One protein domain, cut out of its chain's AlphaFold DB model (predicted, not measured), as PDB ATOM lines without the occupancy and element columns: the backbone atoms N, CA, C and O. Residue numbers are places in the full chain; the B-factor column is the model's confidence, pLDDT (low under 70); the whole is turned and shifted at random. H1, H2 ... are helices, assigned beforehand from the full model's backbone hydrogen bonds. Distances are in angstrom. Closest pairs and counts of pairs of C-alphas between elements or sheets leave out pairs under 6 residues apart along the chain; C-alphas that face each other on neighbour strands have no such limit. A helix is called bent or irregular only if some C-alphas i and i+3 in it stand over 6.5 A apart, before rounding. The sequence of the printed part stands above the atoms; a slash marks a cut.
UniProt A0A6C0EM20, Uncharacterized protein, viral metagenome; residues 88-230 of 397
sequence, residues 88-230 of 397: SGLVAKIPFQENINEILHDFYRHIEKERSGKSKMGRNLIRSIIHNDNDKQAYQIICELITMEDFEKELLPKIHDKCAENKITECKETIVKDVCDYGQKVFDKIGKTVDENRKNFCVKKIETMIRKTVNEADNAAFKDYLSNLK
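AT A GLANCE: This is residues 88 to 230 of the 397 residues of an uncharacterized protein of viral metagenome (UniProt A0A6C0EM20). A long helical hairpin, H5 and H6, makes the length of this elongated model, and H1 crosses H6 on one side of it. The short helices fill in around these three: H2 packs on H1 and H6, H3 crosses H6 at residues 202 to 206, and H4 packs on H1 and H5. The printed part has 143 residues with six named helices, H1 to H6 in chain order, and no named strand; its class is all helix. It is compact, with a radius of gyration of the C-alphas of 15.4 A and spans of 54 by 32 by 22 A.

IN THESE COORDINATES: H1, residues 88 to 113, begins at C-alpha 88 (80.850, -51.814, -35.307) and is 39.2 A long. H2 is residues 120 to 129, H3 133 to 145 and H4 148 to 162. H5, residues 168 to 189, is 31.6 A long; H6, residues 196 to 230, is 51.0 A long and ends at C-alpha 230 (100.796, -58.797, -29.144). H1 and H4 are irregular: C-alphas 88 and 91 are 8.0 A apart, C-alphas 153 and 156 7.2 A.

HOW THE PARTS SIT: H1 and H6 are the hubs, touching four helices each. With residues 92 to 104 alone H1 touches H6, at a steep tilt of 52 degrees; the closest C-alphas, of Asn 99 and Ala 217, are 4.9 A apart. H2 touches H1, closest C-alphas Ile 103 and Gly 122, 4.5 A. H3 touches H6 about perpendicular, at 89 degrees, with residues 138 to 142 alone; the closest C-alphas, of Ala 138 and Cys 202, are 6.5 A apart. H4 touches H5, closest C-alphas Ile 159 and Ile 175, 6.3 A. H5 touches H6 at a shallow tilt of 27 degrees, opposite ways, closest C-alphas Val 176 and Ile 210, 5.8 A. H4 and H6 are apart. Every O i to N i+4 pair is within hydrogen-bond range in H2, H3 and H6; in H1 20 of 22 are, in H4 7 of 11, in H5 17 of 18.

THE WHOLE: The farthest C-alphas, of Lys 192 and Lys 230, are 56.1 A apart. The printed part has no cut, no link is long, and no printed residue is under 70 in pLDDT.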
ATOM      1  N   SER A  88      81.434 -52.635 -34.235       87.88
ATOM      2  CA  SER A  88      80.850 -51.814 -35.307       87.88
ATOM      3  C   SER A  88      81.880 -50.911 -36.009       87.88
ATOM      4  O   SER A  88      81.566 -49.827 -36.491       87.88
ATOM      5  N   GLY A  89      83.144 -51.341 -36.030       91.44
ATOM      6  CA  GLY A  89      84.255 -50.642 -36.667       91.44
ATOM      7  C   GLY A  89      84.853 -49.485 -35.873       91.44
ATOM      8  O   GLY A  89      85.833 -48.903 -36.334       91.44
ATOM      9  N   LEU A  90      84.352 -49.165 -34.674       91.38
ATOM     10  CA  LEU A  90      84.876 -48.052 -33.866       91.38
ATOM     11  C   LEU A  90      86.362 -48.217 -33.525       91.38
ATOM     12  O   LEU A  90      87.128 -47.259 -33.628       91.38
ATOM     13  N   VAL A  91      86.782 -49.447 -33.203       92.81
ATOM     14  CA  VAL A  91      88.185 -49.792 -32.899       92.81
ATOM     15  C   VAL A  91      89.120 -49.452 -34.052       92.81
ATOM     16  O   VAL A  91      90.276 -49.097 -33.834       92.81
ATOM     17  N   ALA A  92      88.628 -49.578 -35.281       96.06
ATOM     18  CA  ALA A  92      89.409 -49.305 -36.468       96.06
ATOM     19  C   ALA A  92      89.331 -47.822 -36.865       96.06
ATOM     20  O   ALA A  92      90.344 -47.221 -37.226       96.06
ATOM     21  N   LYS A  93      88.140 -47.218 -36.766       95.94
ATOM     22  CA  LYS A  93      87.861 -45.849 -37.219       95.94
ATOM     23  C   LYS A  93      88.552 -44.779 -36.388       95.94
ATOM     24  O   LYS A  93      89.120 -43.873 -36.986       95.94
ATOM     25  N   ILE A  94      88.527 -44.877 -35.057       95.62
ATOM     26  CA  ILE A  94      89.078 -43.820 -34.193       95.62
ATOM     27  C   ILE A  94      90.583 -43.626 -34.461       95.62
ATOM     28  O   ILE A  94      90.954 -42.536 -34.899       95.62
ATOM     29  N   PRO A  95      91.446 -44.663 -34.368       97.06
ATOM     30  CA  PRO A  95      92.873 -44.485 -34.643       97.06
ATOM     31  C   PRO A  95      93.152 -44.107 -36.103       97.06
ATOM     32  O   PRO A  95      94.100 -43.389 -36.400       97.06
ATOM     33  N   PHE A  96      92.329 -44.578 -37.046       98.38
ATOM     34  CA  PHE A  96      92.434 -44.187 -38.452       98.38
ATOM     35  C   PHE A  96      92.216 -42.677 -38.648       98.38
ATOM     36  O   PHE A  96      93.007 -42.033 -39.336       98.38
ATOM     37  N   GLN A  97      91.179 -42.111 -38.028       97.75
ATOM     38  CA  GLN A  97      90.860 -40.682 -38.094       97.75
ATOM     39  C   GLN A  97      91.914 -39.829 -37.376       97.75
ATOM     40  O   GLN A  97      92.361 -38.819 -37.920       97.75
ATOM     41  N   GLU A  98      92.364 -40.259 -36.195       98.00
ATOM     42  CA  GLU A  98      93.452 -39.608 -35.454       98.00
ATOM     43  C   GLU A  98      94.742 -39.558 -36.283       98.00
ATOM     44  O   GLU A  98      95.349 -38.495 -36.432       98.00
ATOM     45  N   ASN A  99      95.106 -40.674 -36.922       98.56
ATOM     46  CA  ASN A  99      96.279 -40.740 -37.787       98.56
ATOM     47  C   ASN A  99      96.144 -39.844 -39.029       98.56
ATOM     48  O   ASN A  99      97.140 -39.270 -39.465       98.56
ATOM     49  N   ILE A 100      94.945 -39.688 -39.610       98.62
ATOM     50  CA  ILE A 100      94.724 -38.725 -40.706       98.62
ATOM     51  C   ILE A 100      95.061 -37.309 -40.234       98.62
ATOM     52  O   ILE A 100      95.845 -36.624 -40.896       98.62
ATOM     53  N   ASN A 101      94.507 -36.893 -39.093       98.19
ATOM     54  CA  ASN A 101      94.748 -35.567 -38.523       98.19
ATOM     55  C   ASN A 101      96.238 -35.339 -38.248       98.19
ATOM     56  O   ASN A 101      96.795 -34.326 -38.672       98.19
ATOM     57  N   GLU A 102      96.911 -36.294 -37.600       98.19
ATOM     58  CA  GLU A 102      98.343 -36.190 -37.294       98.19
ATOM     59  C   GLU A 102      99.193 -36.054 -38.568       98.19
ATOM     60  O   GLU A 102     100.081 -35.199 -38.648       98.19
ATOM     61  N   ILE A 103      98.910 -36.873 -39.588       98.56
ATOM     62  CA  ILE A 103      99.637 -36.848 -40.860       98.56
ATOM     63  C   ILE A 103      99.432 -35.514 -41.586       98.56
ATOM     64  O   ILE A 103     100.409 -34.949 -42.084       98.56
ATOM     65  N   LEU A 104      98.195 -35.011 -41.650       98.56
ATOM     66  CA  LEU A 104      97.892 -33.725 -42.280       98.56
ATOM     67  C   LEU A 104      98.580 -32.579 -41.536       98.56
ATOM     68  O   LEU A 104      99.293 -31.802 -42.166       98.56
ATOM     69  N   HIS A 105      98.496 -32.527 -40.207       97.94
ATOM     70  CA  HIS A 105      99.212 -31.526 -39.414       97.94
ATOM     71  C   HIS A 105     100.719 -31.527 -39.669       97.94
ATOM     72  O   HIS A 105     101.343 -30.471 -39.803       97.94
ATOM     73  N   ASP A 106     101.333 -32.708 -39.724       97.94
ATOM     74  CA  ASP A 106     102.753 -32.826 -40.029       97.94
ATOM     75  C   ASP A 106     103.093 -32.358 -41.442       97.94
ATOM     76  O   ASP A 106     104.145 -31.743 -41.638       97.94
ATOM     77  N   PHE A 107     102.216 -32.638 -42.405       98.31
ATOM     78  CA  PHE A 107     102.359 -32.186 -43.780       98.31
ATOM     79  C   PHE A 107     102.263 -30.658 -43.884       98.31
ATOM     80  O   PHE A 107     103.199 -30.028 -44.376       98.31
ATOM     81  N   TYR A 108     101.208 -30.044 -43.342       98.00
ATOM     82  CA  TYR A 108     101.029 -28.587 -43.342       98.00
ATOM     83  C   TYR A 108     102.183 -27.880 -42.634       98.00
ATOM     84  O   TYR A 108     102.796 -26.965 -43.183       98.00
ATOM     85  N   ARG A 109     102.597 -28.382 -41.463       96.88
ATOM     86  CA  ARG A 109     103.756 -27.829 -40.750       96.88
ATOM     87  C   ARG A 109     105.043 -27.913 -41.575       96.88
ATOM     88  O   ARG A 109     105.912 -27.051 -41.426       96.88
ATOM     89  N   HIS A 110     105.201 -28.955 -42.389       97.38
ATOM     90  CA  HIS A 110     106.354 -29.088 -43.273       97.38
ATOM     91  C   HIS A 110     106.348 -28.049 -44.390       97.38
ATOM     92  O   HIS A 110     107.382 -27.431 -44.632       97.38
ATOM     93  N   ILE A 111     105.194 -27.836 -45.021       97.69
ATOM     94  CA  ILE A 111     105.033 -26.863 -46.103       97.69
ATOM     95  C   ILE A 111     105.212 -25.424 -45.596       97.69
ATOM     96  O   ILE A 111     105.965 -24.664 -46.198       97.69
ATOM     97  N   GLU A 112     104.599 -25.068 -44.465       95.69
ATOM     98  CA  GLU A 112     104.596 -23.694 -43.937       95.69
ATOM     99  C   GLU A 112     105.900 -23.291 -43.240       95.69
ATOM    100  O   GLU A 112     106.339 -22.148 -43.336       95.69
ATOM    101  N   LYS A 113     106.507 -24.207 -42.472       94.69
ATOM    102  CA  LYS A 113     107.637 -23.884 -41.576       94.69
ATOM    103  C   LYS A 113     108.958 -24.495 -42.028       94.69
ATOM    104  O   LYS A 113     109.938 -24.405 -41.291       94.69
ATOM    105  N   GLU A 114     108.964 -25.194 -43.161       91.44
ATOM    106  CA  GLU A 114     110.106 -25.961 -43.682       91.44
ATOM    107  C   GLU A 114     110.693 -26.968 -42.672       91.44
ATOM    108  O   GLU A 114     111.861 -27.355 -42.730       91.44
ATOM    109  N   ARG A 115     109.878 -27.423 -41.712       88.38
ATOM    110  CA  ARG A 115     110.296 -28.385 -40.681       88.38
ATOM    111  C   ARG A 115     110.034 -29.802 -41.152       88.38
ATOM    112  O   ARG A 115     109.033 -30.068 -41.800       88.38
ATOM    113  N   SER A 116     110.875 -30.762 -40.785       86.19
ATOM    114  CA  SER A 116     110.532 -32.174 -40.993       86.19
ATOM    115  C   SER A 116     109.256 -32.539 -40.218       86.19
ATOM    116  O   SER A 116     109.003 -31.974 -39.151       86.19
ATOM    117  N   GLY A 117     108.440 -33.466 -40.744       85.50
ATOM    118  CA  GLY A 117     107.290 -34.031 -40.014       85.50
ATOM    119  C   GLY A 117     107.722 -34.651 -38.674       85.50
ATOM    120  O   GLY A 117     108.829 -35.189 -38.579       85.50
ATOM    121  N   LYS A 118     106.893 -34.532 -37.624       93.00
ATOM    122  CA  LYS A 118     107.224 -35.001 -36.260       93.00
ATOM    123  C   LYS A 118     107.102 -36.522 -36.217       93.00
ATOM    124  O   LYS A 118     108.019 -37.216 -35.779       93.00
ATOM    125  N   SER A 119     105.988 -37.028 -36.726       96.38
ATOM    126  CA  SER A 119     105.651 -38.440 -36.755       96.38
ATOM    127  C   SER A 119     106.444 -39.190 -37.828       96.38
ATOM    128  O   SER A 119     107.060 -38.636 -38.751       96.38
ATOM    129  N   LYS A 120     106.472 -40.517 -37.705       96.62
ATOM    130  CA  LYS A 120     107.008 -41.386 -38.759       96.62
ATOM    131  C   LYS A 120     106.111 -41.354 -40.003       96.62
ATOM    132  O   LYS A 120     106.644 -41.296 -41.108       96.62
ATOM    133  N   MET A 121     104.792 -41.348 -39.813       97.44
ATOM    134  CA  MET A 121     103.799 -41.369 -40.888       97.44
ATOM    135  C   MET A 121     103.850 -40.097 -41.741       97.44
ATOM    136  O   MET A 121     103.993 -40.183 -42.959       97.44
ATOM    137  N   GLY A 122     103.864 -38.917 -41.115       97.12
ATOM    138  CA  GLY A 122     103.977 -37.635 -41.814       97.12
ATOM    139  C   GLY A 122     105.265 -37.534 -42.635       97.12
ATOM    140  O   GLY A 122     105.246 -37.150 -43.803       97.12
ATOM    141  N   ARG A 123     106.401 -37.985 -42.082       97.38
ATOM    142  CA  ARG A 123     107.669 -38.057 -42.836       97.38
ATOM    143  C   ARG A 123     107.599 -39.016 -44.025       97.38
ATOM    144  O   ARG A 123     108.224 -38.736 -45.047       97.38
ATOM    145  N   ASN A 124     106.894 -40.139 -43.896       97.44
ATOM    146  CA  ASN A 124     106.702 -41.076 -45.002       97.44
ATOM    147  C   ASN A 124     105.861 -40.445 -46.115       97.44
ATOM    148  O   ASN A 124     106.272 -40.511 -47.273       97.44
ATOM    149  N   LEU A 125     104.753 -39.780 -45.762       97.94
ATOM    150  CA  LEU A 125     103.912 -39.052 -46.712       97.94
ATOM    151  C   LEU A 125     104.739 -38.031 -47.495       97.94
ATOM    152  O   LEU A 125     104.819 -38.138 -48.716       97.94
ATOM    153  N   ILE A 126     105.406 -37.106 -46.792       97.88
ATOM    154  CA  ILE A 126     106.185 -36.007 -47.386       97.88
ATOM    155  C   ILE A 126     107.184 -36.535 -48.423       97.88
ATOM    156  O   ILE A 126     107.171 -36.106 -49.576       97.88
ATOM    157  N   ARG A 127     108.008 -37.528 -48.052       97.31
ATOM    158  CA  ARG A 127     109.003 -38.125 -48.964       97.31
ATOM    159  C   ARG A 127     108.379 -38.811 -50.180       97.31
ATOM    160  O   ARG A 127     109.051 -38.980 -51.192       97.31
ATOM    161  N   SER A 128     107.137 -39.273 -50.056       97.81
ATOM    162  CA  SER A 128     106.457 -40.035 -51.101       97.81
ATOM    163  C   SER A 128     105.742 -39.178 -52.143       97.81
ATOM    164  O   SER A 128     105.365 -39.733 -53.171       97.81
ATOM    165  N   ILE A 129     105.540 -37.878 -51.887       98.12
ATOM    166  CA  ILE A 129     104.789 -36.987 -52.789       98.12
ATOM    167  C   ILE A 129     105.546 -35.718 -53.197       98.12
ATOM    168  O   ILE A 129     105.189 -35.114 -54.206       98.12
ATOM    169  N   ILE A 130     106.581 -35.319 -52.449       97.69
ATOM    170  CA  ILE A 130     107.444 -34.183 -52.794       97.69
ATOM    171  C   ILE A 130     108.766 -34.729 -53.331       97.69
ATOM    172  O   ILE A 130     109.625 -35.166 -52.562       97.69
ATOM    173  N   HIS A 131     108.930 -34.722 -54.654       97.38
ATOM    174  CA  HIS A 131     110.132 -35.242 -55.311       97.38
ATOM    175  C   HIS A 131     111.049 -34.142 -55.846       97.38
ATOM    176  O   HIS A 131     112.220 -34.396 -56.122       97.38
ATOM    177  N   ASN A 132     110.521 -32.935 -56.019       96.62
ATOM    178  CA  ASN A 132     111.229 -31.785 -56.569       96.62
ATOM    179  C   ASN A 132     110.585 -30.470 -56.093       96.62
ATOM    180  O   ASN A 132     109.531 -30.470 -55.451       96.62
ATOM    181  N   ASP A 133     111.214 -29.345 -56.436       96.12
ATOM    182  CA  ASP A 133     110.739 -28.015 -56.041       96.12
ATOM    183  C   ASP A 133     109.384 -27.649 -56.660       96.12
ATOM    184  O   ASP A 133     108.599 -26.953 -56.020       96.12
ATOM    185  N   ASN A 134     109.056 -28.162 -57.852       94.94
ATOM    186  CA  ASN A 134     107.749 -27.915 -58.473       94.94
ATOM    187  C   ASN A 134     106.617 -28.575 -57.673       94.94
ATOM    188  O   ASN A 134     105.556 -27.979 -57.503       94.94
ATOM    189  N   ASP A 135     106.841 -29.785 -57.149       96.38
ATOM    190  CA  ASP A 135     105.887 -30.440 -56.251       96.38
ATOM    191  C   ASP A 135     105.701 -29.614 -54.977       96.38
ATOM    192  O   ASP A 135     104.569 -29.360 -54.566       96.38
ATOM    193  N   LYS A 136     106.808 -29.155 -54.374       97.12
ATOM    194  CA  LYS A 136     106.776 -28.329 -53.160       97.12
ATOM    195  C   LYS A 136     105.988 -27.037 -53.388       97.12
ATOM    196  O   LYS A 136     105.108 -26.733 -52.590       97.12
ATOM    197  N   GLN A 137     106.246 -26.324 -54.483       96.12
ATOM    198  CA  GLN A 137     105.523 -25.097 -54.842       96.12
ATOM    199  C   GLN A 137     104.031 -25.351 -55.076       96.12
ATOM    200  O   GLN A 137     103.189 -24.586 -54.614       96.12
ATOM    201  N   ALA A 138     103.680 -26.450 -55.750       97.00
ATOM    202  CA  ALA A 138     102.282 -26.820 -55.950       97.00
ATOM    203  C   ALA A 138     101.563 -27.056 -54.615       97.00
ATOM    204  O   ALA A 138     100.439 -26.592 -54.428       97.00
ATOM    205  N   TYR A 139     102.220 -27.740 -53.676       98.31
ATOM    206  CA  TYR A 139     101.672 -27.966 -52.342       98.31
ATOM    207  C   TYR A 139     101.633 -26.705 -51.477       98.31
ATOM    208  O   TYR A 139     100.697 -26.569 -50.700       98.31
ATOM    209  N   GLN A 140     102.566 -25.761 -51.641       97.94
ATOM    210  CA  GLN A 140     102.484 -24.441 -51.002       97.94
ATOM    211  C   GLN A 140     101.206 -23.708 -51.417       97.94
ATOM    212  O   GLN A 140     100.428 -23.319 -50.553       97.94
ATOM    213  N   ILE A 141     100.926 -23.638 -52.722       96.44
ATOM    214  CA  ILE A 141      99.690 -23.030 -53.241       96.44
ATOM    215  C   ILE A 141      98.449 -23.750 -52.694       96.44
ATOM    216  O   ILE A 141      97.481 -23.111 -52.297       96.44
ATOM    217  N   ILE A 142      98.464 -25.087 -52.656       97.81
ATOM    218  CA  ILE A 142      97.347 -25.867 -52.104       97.81
ATOM    219  C   ILE A 142      97.132 -25.543 -50.622       97.81
ATOM    220  O   ILE A 142      95.992 -25.312 -50.236       97.81
ATOM    221  N   CYS A 143      98.189 -25.506 -49.807       98.00
ATOM    222  CA  CYS A 143      98.089 -25.221 -48.373       98.00
ATOM    223  C   CYS A 143      97.672 -23.774 -48.071       98.00
ATOM    224  O   CYS A 143      97.043 -23.533 -47.046       98.00
ATOM    225  N   GLU A 144      97.995 -22.820 -48.951       97.12
ATOM    226  CA  GLU A 144      97.510 -21.436 -48.856       97.12
ATOM    227  C   GLU A 144      96.010 -21.323 -49.162       97.12
ATOM    228  O   GLU A 144      95.311 -20.517 -48.553       97.12
ATOM    229  N   LEU A 145      95.512 -22.120 -50.112       96.75
ATOM    230  CA  LEU A 145      94.117 -22.078 -50.560       96.75
ATOM    231  C   LEU A 145      93.178 -22.958 -49.733       96.75
ATOM    232  O   LEU A 145      91.993 -22.655 -49.616       96.75
ATOM    233  N   ILE A 146      93.694 -24.070 -49.224       97.94
ATOM    234  CA  ILE A 146      92.995 -25.023 -48.371       97.94
ATOM    235  C   ILE A 146      93.847 -25.130 -47.121       97.94
ATOM    236  O   ILE A 146      94.865 -25.818 -47.111       97.94
ATOM    237  N   THR A 147      93.458 -24.413 -46.085       98.06
ATOM    238  CA  THR A 147      94.180 -24.340 -44.821       98.06
ATOM    239  C   THR A 147      93.949 -25.597 -43.981       98.06
ATOM    240  O   THR A 147      93.013 -26.365 -44.209       98.06
ATOM    241  N   MET A 148      94.783 -25.811 -42.962       97.88
ATOM    242  CA  MET A 148      94.529 -26.877 -41.986       97.88
ATOM    243  C   MET A 148      93.204 -26.649 -41.229       97.88
ATOM    244  O   MET A 148      92.508 -27.606 -40.896       97.88
ATOM    245  N   GLU A 149      92.809 -25.387 -41.024       98.06
ATOM    246  CA  GLU A 149      91.541 -25.029 -40.381       98.06
ATOM    247  C   GLU A 149      90.326 -25.488 -41.204       98.06
ATOM    248  O   GLU A 149      89.353 -25.984 -40.630       98.06
ATOM    249  N   ASP A 150      90.403 -25.417 -42.540       98.12
ATOM    250  CA  ASP A 150      89.372 -25.970 -43.431       98.12
ATOM    251  C   ASP A 150      89.202 -27.484 -43.213       98.12
ATOM    252  O   ASP A 150      88.080 -28.001 -43.199       98.12
ATOM    253  N   PHE A 151      90.305 -28.210 -42.996       97.88
ATOM    254  CA  PHE A 151      90.255 -29.640 -42.691       97.88
ATOM    255  C   PHE A 151      89.605 -29.923 -41.338       97.88
ATOM    256  O   PHE A 151      88.705 -30.760 -41.261       97.88
ATOM    257  N   GLU A 152      90.041 -29.229 -40.290       97.44
ATOM    258  CA  GLU A 152      89.604 -29.465 -38.912       97.44
ATOM    259  C   GLU A 152      88.151 -29.074 -38.665       97.44
ATOM    260  O   GLU A 152      87.431 -29.788 -37.968       97.44
ATOM    261  N   LYS A 153      87.719 -27.930 -39.207       97.12
ATOM    262  CA  LYS A 153      86.415 -27.341 -38.880       97.12
ATOM    263  C   LYS A 153      85.339 -27.659 -39.900       97.12
ATOM    264  O   LYS A 153      84.161 -27.652 -39.547       97.12
ATOM    265  N   GLU A 154      85.714 -27.924 -41.149       96.31
ATOM    266  CA  GLU A 154      84.741 -28.122 -42.217       96.31
ATOM    267  C   GLU A 154      84.783 -29.523 -42.820       96.31
ATOM    268  O   GLU A 154      83.759 -30.209 -42.829       96.31
ATOM    269  N   LEU A 155      85.927 -29.951 -43.355       97.56
ATOM    270  CA  LEU A 155      85.982 -31.153 -44.185       97.56
ATOM    271  C   LEU A 155      85.882 -32.432 -43.365       97.56
ATOM    272  O   LEU A 155      84.955 -33.217 -43.570       97.56
ATOM    273  N   LEU A 156      86.827 -32.663 -42.454       97.75
ATOM    274  CA  LEU A 156      86.938 -33.949 -41.772       97.75
ATOM    275  C   LEU A 156      85.731 -34.253 -40.884       97.75
ATOM    276  O   LEU A 156      85.226 -35.365 -41.016       97.75
ATOM    277  N   PRO A 157      85.179 -33.316 -40.083       98.00
ATOM    278  CA  PRO A 157      83.964 -33.591 -39.317       98.00
ATOM    279  C   PRO A 157      82.799 -34.041 -40.209       98.00
ATOM    280  O   PRO A 157      82.248 -35.121 -40.008       98.00
ATOM    281  N   LYS A 158      82.499 -33.287 -41.281       97.94
ATOM    282  CA  LYS A 158      81.413 -33.624 -42.220       97.94
ATOM    283  C   LYS A 158      81.635 -34.975 -42.898       97.94
ATOM    284  O   LYS A 158      80.680 -35.716 -43.128       97.94
ATOM    285  N   ILE A 159      82.875 -35.290 -43.271       97.62
ATOM    286  CA  ILE A 159      83.204 -36.560 -43.922       97.62
ATOM    287  C   ILE A 159      83.115 -37.718 -42.921       97.62
ATOM    288  O   ILE A 159      82.591 -38.776 -43.268       97.62
ATOM    289  N   HIS A 160      83.591 -37.533 -41.689       96.56
ATOM    290  CA  HIS A 160      83.527 -38.542 -40.635       96.56
ATOM    291  C   HIS A 160      82.077 -38.884 -40.280       96.56
ATOM    292  O   HIS A 160      81.761 -40.069 -40.187       96.56
ATOM    293  N   ASP A 161      81.189 -37.888 -40.218       96.88
ATOM    294  CA  ASP A 161      79.750 -38.096 -40.013       96.88
ATOM    295  C   ASP A 161      79.129 -38.939 -41.138       96.88
ATOM    296  O   ASP A 161      78.417 -39.910 -40.879       96.88
ATOM    297  N   LYS A 162      79.460 -38.649 -42.405       96.69
ATOM    298  CA  LYS A 162      79.026 -39.472 -43.557       96.69
ATOM    299  C   LYS A 162      79.570 -40.901 -43.514       96.69
ATOM    300  O   LYS A 162      79.009 -41.795 -44.142       96.69
ATOM    301  N   CYS A 163      80.678 -41.104 -42.812       95.69
ATOM    302  CA  CYS A 163      81.394 -42.366 -42.704       95.69
ATOM    303  C   CYS A 163      81.055 -43.147 -41.421       95.69
ATOM    304  O   CYS A 163      81.679 -44.183 -41.158       95.69
ATOM    305  N   ALA A 164      80.087 -42.681 -40.621       93.44
ATOM    306  CA  ALA A 164      79.744 -43.262 -39.321       93.44
ATOM    307  C   ALA A 164      79.436 -44.766 -39.395       93.44
ATOM    308  O   ALA A 164      79.926 -45.528 -38.565       93.44
ATOM    309  N   GLU A 165      78.769 -45.213 -40.463       93.50
ATOM    310  CA  GLU A 165      78.381 -46.619 -40.672       93.50
ATOM    311  C   GLU A 165      79.237 -47.353 -41.722       93.50
ATOM    312  O   GLU A 165      79.170 -48.573 -41.851       93.50
ATOM    313  N   ASN A 166      80.095 -46.635 -42.450       94.69
ATOM    314  CA  ASN A 166      80.853 -47.195 -43.576       94.69
ATOM    315  C   ASN A 166      82.092 -47.977 -43.119       94.69
ATOM    316  O   ASN A 166      82.658 -47.718 -42.056       94.69
ATOM    317  N   LYS A 167      82.575 -48.902 -43.949       95.62
ATOM    318  CA  LYS A 167      83.870 -49.573 -43.722       95.62
ATOM    319  C   LYS A 167      85.040 -48.639 -44.027       95.62
ATOM    320  O   LYS A 167      84.894 -47.742 -44.850       95.62
ATOM    321  N   ILE A 168      86.228 -48.869 -43.452       96.69
ATOM    322  CA  ILE A 168      87.390 -47.976 -43.671       96.69
ATOM    323  C   ILE A 168      87.702 -47.847 -45.161       96.69
ATOM    324  O   ILE A 168      87.988 -46.754 -45.641       96.69
ATOM    325  N   THR A 169      87.595 -48.944 -45.912       95.00
ATOM    326  CA  THR A 169      87.813 -48.928 -47.366       95.00
ATOM    327  C   THR A 169      86.886 -47.936 -48.084       95.00
ATOM    328  O   THR A 169      87.344 -47.185 -48.941       95.00
ATOM    329  N   GLU A 170      85.611 -47.875 -47.704       96.50
ATOM    330  CA  GLU A 170      84.629 -46.935 -48.261       96.50
ATOM    331  C   GLU A 170      84.863 -45.506 -47.750       96.50
ATOM    332  O   GLU A 170      84.761 -44.542 -48.515       96.50
ATOM    333  N   CYS A 171      85.240 -45.361 -46.474       97.50
ATOM    334  CA  CYS A 171      85.597 -44.074 -45.883       97.50
ATOM    335  C   CYS A 171      86.762 -43.426 -46.637       97.50
ATOM    336  O   CYS A 171      86.714 -42.239 -46.934       97.50
ATOM    337  N   LYS A 172      87.792 -44.200 -46.996       98.25
ATOM    338  CA  LYS A 172      88.967 -43.709 -47.736       98.25
ATOM    339  C   LYS A 172      88.577 -43.083 -49.070       98.25
ATOM    340  O   LYS A 172      89.032 -41.985 -49.375       98.25
ATOM    341  N   GLU A 173      87.728 -43.756 -49.840       98.25
ATOM    342  CA  GLU A 173      87.262 -43.242 -51.133       98.25
ATOM    343  C   GLU A 173      86.350 -42.018 -50.954       98.25
ATOM    344  O   GLU A 173      86.468 -41.046 -51.699       98.25
ATOM    345  N   THR A 174      85.513 -42.014 -49.911       98.31
ATOM    346  CA  THR A 174      84.670 -40.858 -49.555       98.31
ATOM    347  C   THR A 174      85.518 -39.637 -49.191       98.31
ATOM    348  O   THR A 174      85.271 -38.553 -49.709       98.31
ATOM    349  N   ILE A 175      86.558 -39.813 -48.366       98.44
ATOM    350  CA  ILE A 175      87.496 -38.748 -47.984       98.44
ATOM    351  C   ILE A 175      88.209 -38.188 -49.216       98.44
ATOM    352  O   ILE A 175      88.244 -36.975 -49.401       98.44
ATOM    353  N   VAL A 176      88.763 -39.054 -50.072       98.69
ATOM    354  CA  VAL A 176      89.462 -38.613 -51.289       98.69
ATOM    355  C   VAL A 176      88.525 -37.796 -52.172       98.69
ATOM    356  O   VAL A 176      88.888 -36.692 -52.575       98.69
ATOM    357  N   LYS A 177      87.316 -38.305 -52.431       98.50
ATOM    358  CA  LYS A 177      86.328 -37.633 -53.274       98.50
ATOM    359  C   LYS A 177      85.923 -36.274 -52.702       98.50
ATOM    360  O   LYS A 177      86.067 -35.270 -53.391       98.50
ATOM    361  N   ASP A 178      85.463 -36.230 -51.454       98.44
ATOM    362  CA  ASP A 178      84.915 -35.008 -50.859       98.44
ATOM    363  C   ASP A 178      85.982 -33.906 -50.723       98.44
ATOM    364  O   ASP A 178      85.687 -32.730 -50.952       98.44
ATOM    365  N   VAL A 179      87.236 -34.269 -50.419       98.44
ATOM    366  CA  VAL A 179      88.345 -33.303 -50.368       98.44
ATOM    367  C   VAL A 179      88.720 -32.801 -51.768       98.44
ATOM    368  O   VAL A 179      88.997 -31.613 -51.932       98.44
ATOM    369  N   CYS A 180      88.698 -33.658 -52.795       98.31
ATOM    370  CA  CYS A 180      88.937 -33.223 -54.176       98.31
ATOM    371  C   CYS A 180      87.816 -32.311 -54.689       98.31
ATOM    372  O   CYS A 180      88.105 -31.276 -55.288       98.31
ATOM    373  N   ASP A 181      86.556 -32.643 -54.397       98.19
ATOM    374  CA  ASP A 181      85.393 -31.820 -54.738       98.19
ATOM    375  C   ASP A 181      85.469 -30.444 -54.054       98.19
ATOM    376  O   ASP A 181      85.123 -29.423 -54.653       98.19
ATOM    377  N   TYR A 182      85.940 -30.391 -52.802       98.00
ATOM    378  CA  TYR A 182      86.209 -29.128 -52.114       98.00
ATOM    379  C   TYR A 182      87.333 -28.344 -52.789       98.00
ATOM    380  O   TYR A 182      87.154 -27.167 -53.099       98.00
ATOM    381  N   GLY A 183      88.461 -28.999 -53.079       96.69
ATOM    382  CA  GLY A 183      89.588 -28.372 -53.759       96.69
ATOM    383  C   GLY A 183      89.195 -27.778 -55.110       96.69
ATOM    384  O   GLY A 183      89.500 -26.618 -55.375       96.69
ATOM    385  N   GLN A 184      88.435 -28.515 -55.925       96.81
ATOM    386  CA  GLN A 184      87.913 -28.016 -57.198       96.81
ATOM    387  C   GLN A 184      87.062 -26.754 -56.999       96.81
ATOM    388  O   GLN A 184      87.303 -25.744 -57.657       96.81
ATOM    389  N   LYS A 185      86.134 -26.757 -56.029       96.62
ATOM    390  CA  LYS A 185      85.309 -25.576 -55.712       96.62
ATOM    391  C   LYS A 185      86.149 -24.373 -55.283       96.62
ATOM    392  O   LYS A 185      85.799 -23.244 -55.625       96.62
ATOM    393  N   VAL A 186      87.225 -24.589 -54.526       96.00
ATOM    394  CA  VAL A 186      88.157 -23.519 -54.141       96.00
ATOM    395  C   VAL A 186      88.855 -22.951 -55.380       96.00
ATOM    396  O   VAL A 186      88.848 -21.736 -55.570       96.00
ATOM    397  N   PHE A 187      89.365 -23.797 -56.280       94.25
ATOM    398  CA  PHE A 187      90.015 -23.352 -57.522       94.25
ATOM    399  C   PHE A 187      89.061 -22.676 -58.519       94.25
ATOM    400  O   PHE A 187      89.467 -21.758 -59.239       94.25
ATOM    401  N   ASP A 188      87.791 -23.075 -58.558       93.75
ATOM    402  CA  ASP A 188      86.782 -22.457 -59.420       93.75
ATOM    403  C   ASP A 188      86.457 -21.023 -58.980       93.75
ATOM    404  O   ASP A 188      86.294 -20.137 -59.825       93.75
ATOM    405  N   LYS A 189      86.453 -20.759 -57.665       95.06
ATOM    406  CA  LYS A 189      86.218 -19.420 -57.093       95.06
ATOM    407  C   LYS A 189      87.311 -18.406 -57.436       95.06
ATOM    408  O   LYS A 189      87.024 -17.213 -57.468       95.06
ATOM    409  N   ILE A 190      88.532 -18.854 -57.734       90.75
ATOM    410  CA  ILE A 190      89.647 -17.974 -58.135       90.75
ATOM    411  C   ILE A 190      89.376 -17.331 -59.515       90.75
ATOM    412  O   ILE A 190      89.969 -16.310 -59.856       90.75
ATOM    413  N   GLY A 191      88.419 -17.859 -60.288       81.69
ATOM    414  CA  GLY A 191      87.969 -17.288 -61.557       81.69
ATOM    415  C   GLY A 191      88.780 -17.759 -62.770       81.69
ATOM    416  O   GLY A 191      89.439 -18.802 -62.743       81.69
ATOM    417  N   LYS A 192      88.696 -17.004 -63.878       82.50
ATOM    418  CA  LYS A 192      89.365 -17.307 -65.167       82.50
ATOM    419  C   LYS A 192      90.858 -16.939 -65.203       82.50
ATOM    420  O   LYS A 192      91.504 -17.118 -66.227       82.50
ATOM    421  N   THR A 193      91.395 -16.382 -64.122       82.44
ATOM    422  CA  THR A 193      92.784 -15.900 -64.016       82.44
ATOM    423  C   THR A 193      93.814 -17.024 -63.970       82.44
ATOM    424  O   THR A 193      94.962 -16.804 -64.347       82.44
ATOM    425  N   VAL A 194      93.421 -18.224 -63.540       87.38
ATOM    426  CA  VAL A 194      94.284 -19.411 -63.527       87.38
ATOM    427  C   VAL A 194      93.851 -20.350 -64.644       87.38
ATOM    428  O   VAL A 194      92.662 -20.648 -64.771       87.38
ATOM    429  N   ASP A 195      94.811 -20.813 -65.445       92.06
ATOM    430  CA  ASP A 195      94.522 -21.744 -66.529       92.06
ATOM    431  C   ASP A 195      94.008 -23.095 -66.005       92.06
ATOM    432  O   ASP A 195      94.393 -23.573 -64.935       92.06
ATOM    433  N   GLU A 196      93.135 -23.718 -66.791       93.62
ATOM    434  CA  GLU A 196      92.447 -24.954 -66.418       93.62
ATOM    435  C   GLU A 196      93.415 -26.133 -66.214       93.62
ATOM    436  O   GLU A 196      93.166 -27.018 -65.395       93.62
ATOM    437  N   ASN A 197      94.562 -26.149 -66.901       94.31
ATOM    438  CA  ASN A 197      95.554 -27.209 -66.727       94.31
ATOM    439  C   ASN A 197      96.244 -27.100 -65.364       94.31
ATOM    440  O   ASN A 197      96.482 -28.127 -64.727       94.31
ATOM    441  N   ARG A 198      96.526 -25.881 -64.885       92.62
ATOM    442  CA  ARG A 198      97.063 -25.652 -63.533       92.62
ATOM    443  C   ARG A 198      96.074 -26.057 -62.450       92.62
ATOM    444  O   ARG A 198      96.480 -26.737 -61.511       92.62
ATOM    445  N   LYS A 199      94.791 -25.710 -62.599       94.06
ATOM    446  CA  LYS A 199      93.743 -26.144 -61.657       94.06
ATOM    447  C   LYS A 199      93.686 -27.668 -61.571       94.06
ATOM    448  O   LYS A 199      93.851 -28.236 -60.493       94.06
ATOM    449  N   ASN A 200      93.585 -28.330 -62.725       95.00
ATOM    450  CA  ASN A 200      93.579 -29.790 -62.814       95.00
ATOM    451  C   ASN A 200      94.853 -30.426 -62.243       95.00
ATOM    452  O   ASN A 200      94.800 -31.490 -61.627       95.00
ATOM    453  N   PHE A 201      96.011 -29.791 -62.430       95.94
ATOM    454  CA  PHE A 201      97.262 -30.249 -61.839       95.94
ATOM    455  C   PHE A 201      97.228 -30.183 -60.306       95.94
ATOM    456  O   PHE A 201      97.557 -31.176 -59.655       95.94
ATOM    457  N   CYS A 202      96.777 -29.071 -59.720       96.06
ATOM    458  CA  CYS A 202      96.645 -28.933 -58.270       96.06
ATOM    459  C   CYS A 202      95.624 -29.919 -57.682       96.06
ATOM    460  O   CYS A 202      95.916 -30.557 -56.673       96.06
ATOM    461  N   VAL A 203      94.478 -30.128 -58.335       97.12
ATOM    462  CA  VAL A 203      93.479 -31.114 -57.888       97.12
ATOM    463  C   VAL A 203      94.050 -32.535 -57.910       97.12
ATOM    464  O   VAL A 203      93.920 -33.260 -56.928       97.12
ATOM    465  N   LYS A 204      94.806 -32.915 -58.948       98.19
ATOM    466  CA  LYS A 204      95.527 -34.204 -58.974       98.19
ATOM    467  C   LYS A 204      96.564 -34.329 -57.853       98.19
ATOM    468  O   LYS A 204      96.792 -35.423 -57.330       98.19
ATOM    469  N   LYS A 205      97.218 -33.225 -57.470       98.25
ATOM    470  CA  LYS A 205      98.155 -33.196 -56.337       98.25
ATOM    471  C   LYS A 205      97.440 -33.358 -54.995       98.25
ATOM    472  O   LYS A 205      97.959 -34.104 -54.160       98.25
ATOM    473  N   ILE A 206      96.264 -32.748 -54.821       98.56
ATOM    474  CA  ILE A 206      95.376 -32.967 -53.665       98.56
ATOM    475  C   ILE A 206      94.973 -34.439 -53.596       98.56
ATOM    476  O   ILE A 206      95.208 -35.081 -52.575       98.56
ATOM    477  N   GLU A 207      94.456 -35.003 -54.689       98.62
ATOM    478  CA  GLU A 207      94.052 -36.411 -54.755       98.62
ATOM    479  C   GLU A 207      95.206 -37.338 -54.348       98.62
ATOM    480  O   GLU A 207      95.054 -38.205 -53.486       98.62
ATOM    481  N   THR A 208      96.394 -37.108 -54.915       98.56
ATOM    482  CA  THR A 208      97.604 -37.881 -54.602       98.56
ATOM    483  C   THR A 208      97.964 -37.786 -53.120       98.56
ATOM    484  O   THR A 208      98.236 -38.810 -52.491       98.56
ATOM    485  N   MET A 209      97.954 -36.574 -52.556       98.62
ATOM    486  CA  MET A 209      98.257 -36.330 -51.146       98.62
ATOM    487  C   MET A 209      97.265 -37.062 -50.242       98.62
ATOM    488  O   MET A 209      97.680 -37.873 -49.418       98.62
ATOM    489  N   ILE A 210      95.963 -36.849 -50.435       98.75
ATOM    490  CA  ILE A 210      94.919 -37.428 -49.585       98.75
ATOM    491  C   ILE A 210      94.890 -38.947 -49.706       98.75
ATOM    492  O   ILE A 210      94.865 -39.639 -48.689       98.75
ATOM    493  N   ARG A 211      94.999 -39.496 -50.923       98.75
ATOM    494  CA  ARG A 211      95.064 -40.949 -51.126       98.75
ATOM    495  C   ARG A 211      96.268 -41.554 -50.401       98.75
ATOM    496  O   ARG A 211      96.160 -42.650 -49.853       98.75
ATOM    497  N   LYS A 212      97.419 -40.875 -50.365       98.62
ATOM    498  CA  LYS A 212      98.587 -41.338 -49.597       98.62
ATOM    499  C   LYS A 212      98.370 -41.210 -48.090       98.62
ATOM    500  O   LYS A 212      98.655 -42.177 -47.387       98.62
ATOM    501  N   THR A 213      97.801 -40.101 -47.617       98.69
ATOM    502  CA  THR A 213      97.444 -39.879 -46.207       98.69
ATOM    503  C   THR A 213      96.551 -40.991 -45.675       98.69
ATOM    504  O   THR A 213      96.926 -41.674 -44.725       98.69
ATOM    505  N   VAL A 214      95.406 -41.240 -46.318       98.69
ATOM    506  CA  VAL A 214      94.439 -42.228 -45.818       98.69
ATOM    507  C   VAL A 214      94.983 -43.660 -45.890       98.69
ATOM    508  O   VAL A 214      94.646 -44.499 -45.064       98.69
ATOM    509  N   ASN A 215      95.868 -43.968 -46.843       98.44
ATOM    510  CA  ASN A 215      96.525 -45.276 -46.890       98.44
ATOM    511  C   ASN A 215      97.567 -45.453 -45.778       98.44
ATOM    512  O   ASN A 215      97.658 -46.536 -45.202       98.44
ATOM    513  N   GLU A 216      98.365 -44.426 -45.480       98.44
ATOM    514  CA  GLU A 216      99.349 -44.490 -44.394       98.44
ATOM    515  C   GLU A 216      98.654 -44.561 -43.027       98.44
ATOM    516  O   GLU A 216      99.039 -45.393 -42.206       98.44
ATOM    517  N   ALA A 217      97.579 -43.790 -42.825       98.50
ATOM    518  CA  ALA A 217      96.778 -43.794 -41.601       98.50
ATOM    519  C   ALA A 217      96.158 -45.169 -41.295       98.50
ATOM    520  O   ALA A 217      96.305 -45.683 -40.187       98.50
ATOM    521  N   ASP A 218      95.523 -45.798 -42.289       98.31
ATOM    522  CA  ASP A 218      94.939 -47.149 -42.200       98.31
ATOM    523  C   ASP A 218      96.019 -48.214 -41.925       98.31
ATOM    524  O   ASP A 218      95.873 -49.117 -41.095       98.31
ATOM    525  N   ASN A 219      97.176 -48.094 -42.583       98.06
ATOM    526  CA  ASN A 219      98.299 -48.994 -42.341       98.06
ATOM    527  C   ASN A 219      98.877 -48.871 -40.932       98.06
ATOM    528  O   ASN A 219      99.250 -49.896 -40.358       98.06
ATOM    529  N   ALA A 220      98.997 -47.654 -40.413       98.06
ATOM    530  CA  ALA A 220      99.498 -47.408 -39.072       98.06
ATOM    531  C   ALA A 220      98.508 -47.899 -38.015       98.06
ATOM    532  O   ALA A 220      98.877 -48.749 -37.213       98.06
ATOM    533  N   ALA A 221      97.236 -47.501 -38.117       97.94
ATOM    534  CA  ALA A 221      96.179 -47.899 -37.187       97.94
ATOM    535  C   ALA A 221      96.097 -49.427 -37.025       97.94
ATOM    536  O   ALA A 221      96.118 -49.947 -35.909       97.94
ATOM    537  N   PHE A 222      96.099 -50.169 -38.140       98.00
ATOM    538  CA  PHE A 222      96.065 -51.630 -38.089       98.00
ATOM    539  C   PHE A 222      97.334 -52.233 -37.466       98.00
ATOM    540  O   PHE A 222      97.260 -53.170 -36.668       98.00
ATOM    541  N   LYS A 223      98.520 -51.714 -37.814       97.81
ATOM    542  CA  LYS A 223      99.795 -52.203 -37.260       97.81
ATOM    543  C   LYS A 223      99.901 -51.943 -35.763       97.81
ATOM    544  O   LYS A 223     100.361 -52.831 -35.046       97.81
ATOM    545  N   ASP A 224      99.470 -50.775 -35.313       96.94
ATOM    546  CA  ASP A 224      99.513 -50.386 -33.910       96.94
ATOM    547  C   ASP A 224      98.547 -51.243 -33.094       96.94
ATOM    548  O   ASP A 224      98.946 -51.810 -32.075       96.94
ATOM    549  N   TYR A 225      97.333 -51.485 -33.606       96.69
ATOM    550  CA  TYR A 225      96.392 -52.421 -32.989       96.69
ATOM    551  C   TYR A 225      96.990 -53.832 -32.849       96.69
ATOM    552  O   TYR A 225      96.966 -54.418 -31.765       96.69
ATOM    553  N   LEU A 226      97.596 -54.376 -33.914       97.00
ATOM    554  CA  LEU A 226      98.255 -55.687 -33.855       97.00
ATOM    555  C   LEU A 226      99.437 -55.712 -32.880       97.00
ATOM    556  O   LEU A 226      99.642 -56.717 -32.197       97.00
ATOM    557  N   SER A 227     100.224 -54.637 -32.820       96.62
ATOM    558  CA  SER A 227     101.352 -54.519 -31.896       96.62
ATOM    559  C   SER A 227     100.872 -54.526 -30.444       96.62
ATOM    560  O   SER A 227     101.351 -55.330 -29.644       96.62
ATOM    561  N   ASN A 228      99.856 -53.721 -30.129       95.50
ATOM    562  CA  ASN A 228      99.254 -53.648 -28.797       95.50
ATOM    563  C   ASN A 228      98.614 -54.981 -28.398       95.50
ATOM    564  O   ASN A 228      98.797 -55.462 -27.278       95.50
ATOM    565  N   LEU A 229      97.930 -55.651 -29.328       95.12
ATOM    566  CA  LEU A 229      97.362 -56.973 -29.077       95.12
ATOM    567  C   LEU A 229      98.452 -58.020 -28.794       95.12
ATOM    568  O   LEU A 229      98.235 -58.898 -27.958       95.12
ATOM    569  N   LYS A 230      99.635 -57.923 -29.416       96.19
ATOM    570  CA  LYS A 230     100.796 -58.797 -29.144       96.19
ATOM    571  C   LYS A 230     101.474 -58.497 -27.810       96.19
ATOM    572  O   LYS A 230     101.966 -59.424 -27.165       96.19
TER     573      LYS A 230